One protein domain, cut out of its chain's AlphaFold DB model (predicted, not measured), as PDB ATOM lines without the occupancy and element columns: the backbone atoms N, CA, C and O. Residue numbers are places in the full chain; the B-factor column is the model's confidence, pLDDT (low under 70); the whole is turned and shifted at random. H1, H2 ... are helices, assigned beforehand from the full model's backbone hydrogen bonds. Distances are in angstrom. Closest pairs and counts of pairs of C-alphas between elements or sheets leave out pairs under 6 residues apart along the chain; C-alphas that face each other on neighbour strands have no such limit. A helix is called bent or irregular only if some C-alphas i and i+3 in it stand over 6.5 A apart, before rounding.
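This is residues 308 to 377 of the 914 residues of the protein "CSD domain-containing protein" of Aeromonas salmonicida (UniProt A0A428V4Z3). The chain forms a short solenoid of stacked turns along the longest axis, with H1, H3 and H5 in a row on one side, H2 and H4 side by side on another, and residues 316 to 324, 343 to 351 and 370 to 377 on a third. The printed part has 70 residues with five named helices, H1 to H5, and no named strand; its class is all helix. It is compact, with radius of gyration of the C-alphas 11.5 A, spanning 33 by 20 by 19 A.

H1, residues 308 to 315, touches H2, residues 325 to 335, about perpendicular at 79 degrees; Ala 308 and Cys 331 have the closest C-alphas, 6.5 A. H3, residues 337 to 342, only just touches H2, only at the corner; closest C-alphas Val 332 and Ala 340, 5.7 A. H2 touches H4, residues 352 to 362, the same way at a shallow tilt of 7 degrees; closest C-alphas Asp 329 and Val 354, 6.5 A. H5, residues 364 to 369, is close to H4 but not clearly touching; closest C-alphas Ala 367 and Leu 359, 6.8 A. Each O i to N i+4 pair is within hydrogen-bond range in H2 to H5, 3 of 4 in H1.

H1 begins at C-alpha 308 (19.844, -50.634, -28.671) and is only just irregular, C-alphas 308 and 311 being 7.0 A apart. H2 measures 15.5 A, H4 15.4 A. H5 ends at C-alpha 369 (-0.266, -33.515, -33.529).

The printed part has no cut and no long link; no printed residue is under 70 in pLDDT.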
ATOM      1  N   ALA A 308      19.840 -51.392 -29.924       85.56
ATOM      2  CA  ALA A 308      19.844 -50.634 -28.671       85.56
ATOM      3  C   ALA A 308      20.924 -49.533 -28.642       85.56
ATOM      4  O   ALA A 308      20.801 -48.557 -27.899       85.56
ATOM      5  N   ASP A 309      21.964 -49.653 -29.474       89.75
ATOM      6  CA  ASP A 309      23.098 -48.731 -29.501       89.75
ATOM      7  C   ASP A 309      22.859 -47.491 -30.367       89.75
ATOM      8  O   ASP A 309      23.629 -46.540 -30.271       89.75
ATOM      9  N   VAL A 310      21.800 -47.446 -31.185       89.50
ATOM     10  CA  VAL A 310      21.543 -46.339 -32.131       89.50
ATOM     11  C   VAL A 310      21.404 -44.994 -31.409       89.50
ATOM     12  O   VAL A 310      22.044 -44.014 -31.785       89.50
ATOM     13  N   ILE A 311      20.640 -44.946 -30.314       88.50
ATOM     14  CA  ILE A 311      20.479 -43.720 -29.512       88.50
ATOM     15  C   ILE A 311      21.812 -43.319 -28.867       88.50
ATOM     16  O   ILE A 311      22.153 -42.136 -28.785       88.50
ATOM     17  N   LYS A 312      22.597 -44.303 -28.418       88.56
ATOM     18  CA  LYS A 312      23.931 -44.063 -27.859       88.56
ATOM     19  C   LYS A 312      24.875 -43.525 -28.939       88.56
ATOM     20  O   LYS A 312      25.604 -42.579 -28.672       88.56
ATOM     21  N   ALA A 313      24.804 -44.042 -30.161       88.19
ATOM     22  CA  ALA A 313      25.601 -43.597 -31.298       88.19
ATOM     23  C   ALA A 313      25.350 -42.122 -31.650       88.19
ATOM     24  O   ALA A 313      26.310 -41.376 -31.854       88.19
ATOM     25  N   ILE A 314      24.090 -41.672 -31.608       87.81
ATOM     26  CA  ILE A 314      23.732 -40.257 -31.803       87.81
ATOM     27  C   ILE A 314      24.406 -39.367 -30.750       87.81
ATOM     28  O   ILE A 314      24.982 -38.339 -31.100       87.81
ATOM     29  N   LYS A 315      24.413 -39.774 -29.471       86.38
ATOM     30  CA  LYS A 315      25.077 -39.010 -28.392       86.38
ATOM     31  C   LYS A 315      26.581 -38.833 -28.619       86.38
ATOM     32  O   LYS A 315      27.138 -37.816 -28.221       86.38
ATOM     33  N   TYR A 316      27.222 -39.793 -29.282       87.38
ATOM     34  CA  TYR A 316      28.633 -39.726 -29.674       87.38
ATOM     35  C   TYR A 316      28.862 -39.030 -31.031       87.38
ATOM     36  O   TYR A 316      29.964 -39.094 -31.578       87.38
ATOM     37  N   ASN A 317      27.850 -38.346 -31.580       86.56
ATOM     38  CA  ASN A 317      27.887 -37.677 -32.886       86.56
ATOM     39  C   ASN A 317      28.253 -38.619 -34.050       86.56
ATOM     40  O   ASN A 317      28.888 -38.205 -35.026       86.56
ATOM     41  N   ILE A 318      27.872 -39.897 -33.964       88.06
ATOM     42  CA  ILE A 318      27.995 -40.830 -35.086       88.06
ATOM     43  C   ILE A 318      26.873 -40.522 -36.082       88.06
ATOM     44  O   ILE A 318      25.697 -40.544 -35.727       88.06
ATOM     45  N   SER A 319      27.237 -40.252 -37.341       87.50
ATOM     46  CA  SER A 319      26.250 -40.058 -38.410       87.50
ATOM     47  C   SER A 319      25.422 -41.326 -38.620       87.50
ATOM     48  O   SER A 319      25.982 -42.412 -38.790       87.50
ATOM     49  N   LEU A 320      24.097 -41.172 -38.677       87.88
ATOM     50  CA  LEU A 320      23.161 -42.265 -38.952       87.88
ATOM     51  C   LEU A 320      23.384 -42.901 -40.330       87.88
ATOM     52  O   LEU A 320      23.102 -44.079 -40.497       87.88
ATOM     53  N   GLU A 321      23.968 -42.174 -41.290       86.50
ATOM     54  CA  GLU A 321      24.351 -42.719 -42.606       86.50
ATOM     55  C   GLU A 321      25.390 -43.846 -42.508       86.50
ATOM     56  O   GLU A 321      25.493 -44.689 -43.396       86.50
ATOM     57  N   ASN A 322      26.157 -43.877 -41.415       84.88
ATOM     58  CA  ASN A 322      27.162 -44.905 -41.175       84.88
ATOM     59  C   ASN A 322      26.592 -46.144 -40.466       84.88
ATOM     60  O   ASN A 322      27.310 -47.137 -40.323       84.88
ATOM     61  N   ILE A 323      25.334 -46.100 -40.018       87.12
ATOM     62  CA  ILE A 323      24.650 -47.207 -39.349       87.12
ATOM     63  C   ILE A 323      23.765 -47.931 -40.378       87.12
ATOM     64  O   ILE A 323      23.019 -47.284 -41.111       87.12
ATOM     65  N   PRO A 324      23.806 -49.274 -40.464       87.81
ATOM     66  CA  PRO A 324      22.929 -50.024 -41.357       87.81
ATOM     67  C   PRO A 324      21.440 -49.715 -41.145       87.81
ATOM     68  O   PRO A 324      20.938 -49.819 -40.026       87.81
ATOM     69  N   GLN A 325      20.717 -49.453 -42.240       89.19
ATOM     70  CA  GLN A 325      19.285 -49.125 -42.229       89.19
ATOM     71  C   GLN A 325      18.440 -50.129 -41.427       89.19
ATOM     72  O   GLN A 325      17.599 -49.727 -40.635       89.19
ATOM     73  N   ALA A 326      18.721 -51.432 -41.550       87.50
ATOM     74  CA  ALA A 326      18.006 -52.481 -40.818       87.50
ATOM     75  C   ALA A 326      18.122 -52.356 -39.284       87.50
ATOM     76  O   ALA A 326      17.197 -52.725 -38.566       87.50
ATOM     77  N   ILE A 327      19.244 -51.834 -38.776       89.25
ATOM     78  CA  ILE A 327      19.459 -51.620 -37.337       89.25
ATOM     79  C   ILE A 327      18.646 -50.411 -36.863       89.25
ATOM     80  O   ILE A 327      18.023 -50.473 -35.804       89.25
ATOM     81  N   ILE A 328      18.618 -49.338 -37.663       91.00
ATOM     82  CA  ILE A 328      17.812 -48.142 -37.386       91.00
ATOM     83  C   ILE A 328      16.326 -48.509 -37.397       91.00
ATOM     84  O   ILE A 328      15.628 -48.252 -36.422       91.00
ATOM     85  N   ASP A 329      15.863 -49.186 -38.443       91.44
ATOM     86  CA  ASP A 329      14.476 -49.626 -38.600       91.44
ATOM     87  C   ASP A 329      14.016 -50.508 -37.432       91.44
ATOM     88  O   ASP A 329      12.953 -50.272 -36.858       91.44
ATOM     89  N   HIS A 330      14.839 -51.477 -37.018       90.88
ATOM     90  CA  HIS A 330      14.542 -52.324 -35.863       90.88
ATOM     91  C   HIS A 330      14.501 -51.510 -34.558       90.88
ATOM     92  O   HIS A 330      13.624 -51.725 -33.724       90.88
ATOM     93  N   CYS A 331      15.408 -50.542 -34.381       92.00
ATOM     94  CA  CYS A 331      15.381 -49.631 -33.236       92.00
ATOM     95  C   CYS A 331      14.051 -48.864 -33.175       92.00
ATOM     96  O   CYS A 331      13.381 -48.888 -32.143       92.00
ATOM     97  N   VAL A 332      13.621 -48.267 -34.294       92.06
ATOM     98  CA  VAL A 332      12.347 -47.534 -34.394       92.06
ATOM     99  C   VAL A 332      11.151 -48.447 -34.128       92.06
ATOM    100  O   VAL A 332      10.222 -48.043 -33.433       92.06
ATOM    101  N   GLN A 333      11.169 -49.686 -34.623       90.69
ATOM    102  CA  GLN A 333      10.114 -50.662 -34.339       90.69
ATOM    103  C   GLN A 333       9.988 -50.993 -32.846       90.69
ATOM    104  O   GLN A 333       8.870 -51.217 -32.382       90.69
ATOM    105  N   LEU A 334      11.102 -51.017 -32.104       88.94
ATOM    106  CA  LEU A 334      11.120 -51.306 -30.668       88.94
ATOM    107  C   LEU A 334      10.644 -50.125 -29.816       88.94
ATOM    108  O   LEU A 334       9.908 -50.336 -28.855       88.94
ATOM    109  N   ILE A 335      11.079 -48.902 -30.135       88.81
ATOM    110  CA  ILE A 335      10.813 -47.719 -29.293       88.81
ATOM    111  C   ILE A 335       9.591 -46.911 -29.746       88.81
ATOM    112  O   ILE A 335       9.064 -46.115 -28.972       88.81
ATOM    113  N   GLY A 336       9.124 -47.119 -30.977       89.19
ATOM    114  CA  GLY A 336       8.054 -46.348 -31.598       89.19
ATOM    115  C   GLY A 336       8.558 -45.079 -32.291       89.19
ATOM    116  O   GLY A 336       9.582 -44.494 -31.930       89.19
ATOM    117  N   ILE A 337       7.812 -44.629 -33.300       88.69
ATOM    118  CA  ILE A 337       8.238 -43.536 -34.187       88.69
ATOM    119  C   ILE A 337       8.423 -42.195 -33.458       88.69
ATOM    120  O   ILE A 337       9.407 -41.502 -33.697       88.69
ATOM    121  N   ILE A 338       7.544 -41.860 -32.506       87.00
ATOM    122  CA  ILE A 338       7.639 -40.612 -31.727       87.00
ATOM    123  C   ILE A 338       8.870 -40.623 -30.817       87.00
ATOM    124  O   ILE A 338       9.631 -39.657 -30.787       87.00
ATOM    125  N   ALA A 339       9.107 -41.730 -30.107       87.75
ATOM    126  CA  ALA A 339      10.279 -41.856 -29.248       87.75
ATOM    127  C   ALA A 339      11.580 -41.814 -30.063       87.75
ATOM    128  O   ALA A 339      12.549 -41.203 -29.619       87.75
ATOM    129  N   ALA A 340      11.592 -42.395 -31.266       88.75
ATOM    130  CA  ALA A 340      12.727 -42.331 -32.179       88.75
ATOM    131  C   ALA A 340      13.032 -40.898 -32.641       88.75
ATOM    132  O   ALA A 340      14.181 -40.463 -32.552       88.75
ATOM    133  N   VAL A 341      12.012 -40.149 -33.079       87.44
ATOM    134  CA  VAL A 341      12.167 -38.743 -33.486       87.44
ATOM    135  C   VAL A 341      12.657 -37.892 -32.312       87.44
ATOM    136  O   VAL A 341      13.635 -37.159 -32.458       87.44
ATOM    137  N   ASN A 342      12.070 -38.058 -31.123       85.75
ATOM    138  CA  ASN A 342      12.486 -37.347 -29.908       85.75
ATOM    139  C   ASN A 342      13.903 -37.720 -29.443       85.75
ATOM    140  O   ASN A 342      14.607 -36.888 -28.874       85.75
ATOM    141  N   ALA A 343      14.345 -38.953 -29.701       86.75
ATOM    142  CA  ALA A 343      15.709 -39.407 -29.435       86.75
ATOM    143  C   ALA A 343      16.731 -38.927 -30.486       86.75
ATOM    144  O   ALA A 343      17.918 -39.233 -30.365       86.75
ATOM    145  N   GLY A 344      16.290 -38.169 -31.498       87.12
ATOM    146  CA  GLY A 344      17.148 -37.574 -32.518       87.12
ATOM    147  C   GLY A 344      17.343 -38.427 -33.770       87.12
ATOM    148  O   GLY A 344      18.309 -38.186 -34.488       87.12
ATOM    149  N   ILE A 345      16.469 -39.405 -34.050       90.50
ATOM    150  CA  ILE A 345      16.448 -40.161 -35.316       90.50
ATOM    151  C   ILE A 345      15.491 -39.454 -36.295       90.50
ATOM    152  O   ILE A 345      14.273 -39.561 -36.140       90.50
ATOM    153  N   PRO A 346      15.987 -38.742 -37.324       88.94
ATOM    154  CA  PRO A 346      15.126 -38.103 -38.313       88.94
ATOM    155  C   PRO A 346      14.412 -39.146 -39.175       88.94
ATOM    156  O   PRO A 346      15.019 -40.135 -39.586       88.94
ATOM    157  N   MET A 347      13.160 -38.879 -39.550       87.19
ATOM    158  CA  MET A 347      12.355 -39.817 -40.345       87.19
ATOM    159  C   MET A 347      12.952 -40.179 -41.708       87.19
ATOM    160  O   MET A 347      12.750 -41.292 -42.175       87.19
ATOM    161  N   LYS A 348      13.758 -39.299 -42.318       89.12
ATOM    162  CA  LYS A 348      14.483 -39.600 -43.569       89.12
ATOM    163  C   LYS A 348      15.448 -40.793 -43.466       89.12
ATOM    164  O   LYS A 348      15.884 -41.303 -44.489       89.12
ATOM    165  N   HIS A 349      15.822 -41.193 -42.249       89.31
ATOM    166  CA  HIS A 349      16.661 -42.360 -41.974       89.31
ATOM    167  C   HIS A 349      15.838 -43.587 -41.567       89.31
ATOM    168  O   HIS A 349      16.393 -44.520 -41.001       89.31
ATOM    169  N   MET A 350      14.527 -43.593 -41.804       91.38
ATOM    170  CA  MET A 350      13.632 -44.723 -41.554       91.38
ATOM    171  C   MET A 350      13.095 -45.228 -42.894       91.38
ATOM    172  O   MET A 350      12.852 -44.426 -43.798       91.38
ATOM    173  N   SER A 351      12.879 -46.534 -43.040       90.75
ATOM    174  CA  SER A 351      12.226 -47.055 -44.245       90.75
ATOM    175  C   SER A 351      10.735 -46.710 -44.287       90.75
ATOM    176  O   SER A 351      10.049 -46.659 -43.261       90.75
ATOM    177  N   GLU A 352      10.201 -46.519 -45.497       89.31
ATOM    178  CA  GLU A 352       8.778 -46.213 -45.705       89.31
ATOM    179  C   GLU A 352       7.844 -47.289 -45.130       89.31
ATOM    180  O   GLU A 352       6.730 -46.982 -44.699       89.31
ATOM    181  N   ASP A 353       8.280 -48.550 -45.098       88.12
ATOM    182  CA  ASP A 353       7.523 -49.654 -44.504       88.12
ATOM    183  C   ASP A 353       7.405 -49.523 -42.987       88.12
ATOM    184  O   ASP A 353       6.310 -49.691 -42.444       88.12
ATOM    185  N   VAL A 354       8.490 -49.155 -42.302       90.81
ATOM    186  CA  VAL A 354       8.461 -48.915 -40.854       90.81
ATOM    187  C   VAL A 354       7.583 -47.715 -40.532       90.81
ATOM    188  O   VAL A 354       6.729 -47.816 -39.651       90.81
ATOM    189  N   ILE A 355       7.737 -46.608 -41.265       90.69
ATOM    190  CA  ILE A 355       6.916 -45.410 -41.058       90.69
ATOM    191  C   ILE A 355       5.434 -45.756 -41.238       90.69
ATOM    192  O   ILE A 355       4.627 -45.493 -40.349       90.69
ATOM    193  N   HIS A 356       5.075 -46.410 -42.343       89.31
ATOM    194  CA  HIS A 356       3.698 -46.806 -42.629       89.31
ATOM    195  C   HIS A 356       3.101 -47.694 -41.527       89.31
ATOM    196  O   HIS A 356       2.023 -47.398 -41.015       89.31
ATOM    197  N   GLN A 357       3.804 -48.751 -41.106       88.62
ATOM    198  CA  GLN A 357       3.312 -49.663 -40.066       88.62
ATOM    199  C   GLN A 357       3.139 -48.981 -38.704       88.62
ATOM    200  O   GLN A 357       2.178 -49.269 -37.992       88.62
ATOM    201  N   GLN A 358       4.060 -48.091 -38.329       89.69
ATOM    202  CA  GLN A 358       3.980 -47.357 -37.064       89.69
ATOM    203  C   GLN A 358       2.816 -46.358 -37.076       89.69
ATOM    204  O   GLN A 358       2.068 -46.273 -36.104       89.69
ATOM    205  N   LEU A 359       2.608 -45.657 -38.194       89.38
ATOM    206  CA  LEU A 359       1.516 -44.694 -38.343       89.38
ATOM    207  C   LEU A 359       0.139 -45.357 -38.435       89.38
ATOM    208  O   LEU A 359      -0.814 -44.815 -37.888       89.38
ATOM    209  N   LEU A 360       0.022 -46.544 -39.040       84.94
ATOM    210  CA  LEU A 360      -1.229 -47.312 -39.022       84.94
ATOM    211  C   LEU A 360      -1.652 -47.716 -37.603       84.94
ATOM    212  O   LEU A 360      -2.843 -47.778 -37.316       84.94
ATOM    213  N   ARG A 361      -0.691 -47.996 -36.714       84.00
ATOM    214  CA  ARG A 361      -0.978 -48.376 -35.321       84.00
ATOM    215  C   ARG A 361      -1.383 -47.189 -34.450       84.00
ATOM    216  O   ARG A 361      -2.221 -47.358 -33.575       84.00
ATOM    217  N   MET A 362      -0.763 -46.029 -34.664       84.88
ATOM    218  CA  MET A 362      -0.983 -44.822 -33.859       84.88
ATOM    219  C   MET A 362      -2.125 -43.944 -34.391       84.88
ATOM    220  O   MET A 362      -2.774 -43.250 -33.627       84.88
ATOM    221  N   GLY A 363      -2.386 -43.975 -35.697       87.38
ATOM    222  CA  GLY A 363      -3.273 -43.029 -36.365       87.38
ATOM    223  C   GLY A 363      -2.514 -41.794 -36.860       87.38
ATOM    224  O   GLY A 363      -1.710 -41.187 -36.151       87.38
ATOM    225  N   LEU A 364      -2.781 -41.410 -38.109       88.50
ATOM    226  CA  LEU A 364      -2.082 -40.310 -38.777       88.50
ATOM    227  C   LEU A 364      -2.330 -38.931 -38.118       88.50
ATOM    228  O   LEU A 364      -1.348 -38.222 -37.896       88.50
ATOM    229  N   PRO A 365      -3.562 -38.545 -37.724       87.62
ATOM    230  CA  PRO A 365      -3.791 -37.264 -37.043       87.62
ATOM    231  C   PRO A 365      -3.073 -37.153 -35.692       87.62
ATOM    232  O   PRO A 365      -2.524 -36.105 -35.359       87.62
ATOM    233  N   GLU A 366      -3.037 -38.244 -34.920       87.75
ATOM    234  CA  GLU A 366      -2.309 -38.291 -33.650       87.75
ATOM    235  C   GLU A 366      -0.800 -38.130 -33.878       87.75
ATOM    236  O   GLU A 366      -0.142 -37.388 -33.149       87.75
ATOM    237  N   ALA A 367      -0.260 -38.732 -34.942       86.81
ATOM    238  CA  ALA A 367       1.133 -38.552 -35.341       86.81
ATOM    239  C   ALA A 367       1.480 -37.084 -35.629       86.81
ATOM    240  O   ALA A 367       2.469 -36.565 -35.109       86.81
ATOM    241  N   ILE A 368       0.659 -36.423 -36.453       86.88
ATOM    242  CA  ILE A 368       0.863 -35.030 -36.880       86.88
ATOM    243  C   ILE A 368       0.820 -34.099 -35.663       86.88
ATOM    244  O   ILE A 368       1.717 -33.276 -35.488       86.88
ATOM    245  N   ASN A 369      -0.155 -34.290 -34.770       85.88
ATOM    246  CA  ASN A 369      -0.266 -33.515 -33.529       85.88
ATOM    247  C   ASN A 369       0.941 -33.696 -32.594       85.88
ATOM    248  O   ASN A 369       1.283 -32.778 -31.853       85.88
ATOM    249  N   ASN A 370       1.615 -34.848 -32.652       84.62
ATOM    250  CA  ASN A 370       2.847 -35.123 -31.911       84.62
ATOM    251  C   ASN A 370       4.129 -34.720 -32.673       84.62
ATOM    252  O   ASN A 370       5.227 -35.127 -32.296       84.62
ATOM    253  N   GLY A 371       4.012 -33.903 -33.726       80.81
ATOM    254  CA  GLY A 371       5.150 -33.293 -34.418       80.81
ATOM    255  C   GLY A 371       5.750 -34.128 -35.550       80.81
ATOM    256  O   GLY A 371       6.847 -33.809 -36.013       80.81
ATOM    257  N   VAL A 372       5.063 -35.175 -36.023       85.38
ATOM    258  CA  VAL A 372       5.486 -35.909 -37.227       85.38
ATOM    259  C   VAL A 372       5.314 -35.017 -38.465       85.38
ATOM    260  O   VAL A 372       4.195 -34.593 -38.759       85.38
ATOM    261  N   PRO A 373       6.386 -34.737 -39.230       87.06
ATOM    262  CA  PRO A 373       6.288 -33.917 -40.430       87.06
ATOM    263  C   PRO A 373       5.567 -34.676 -41.549       87.06
ATOM    264  O   PRO A 373       6.042 -35.716 -42.005       87.06
ATOM    265  N   ILE A 374       4.460 -34.114 -42.047       87.44
ATOM    266  CA  ILE A 374       3.631 -34.734 -43.097       87.44
ATOM    267  C   ILE A 374       4.426 -35.073 -44.368       87.44
ATOM    268  O   ILE A 374       4.214 -36.119 -44.967       87.44
ATOM    269  N   ALA A 375       5.426 -34.256 -44.715       86.31
ATOM    270  CA  ALA A 375       6.306 -34.480 -45.864       86.31
ATOM    271  C   ALA A 375       7.155 -35.765 -45.765       86.31
ATOM    272  O   ALA A 375       7.722 -36.201 -46.762       86.31
ATOM    273  N   SER A 376       7.291 -36.351 -44.571       86.94
ATOM    274  CA  SER A 376       8.001 -37.621 -44.351       86.94
ATOM    275  C   SER A 376       7.060 -38.826 -44.263       86.94
ATOM    276  O   SER A 376       7.519 -39.945 -44.037       86.94
ATOM    277  N   VAL A 377       5.750 -38.622 -44.404       89.56
ATOM    278  CA  VAL A 377       4.757 -39.697 -44.370       89.56
ATOM    279  C   VAL A 377       4.610 -40.294 -45.777       89.56
ATOM    280  O   VAL A 377       4.416 -39.545 -46.732       89.56
TER     281      VAL A 377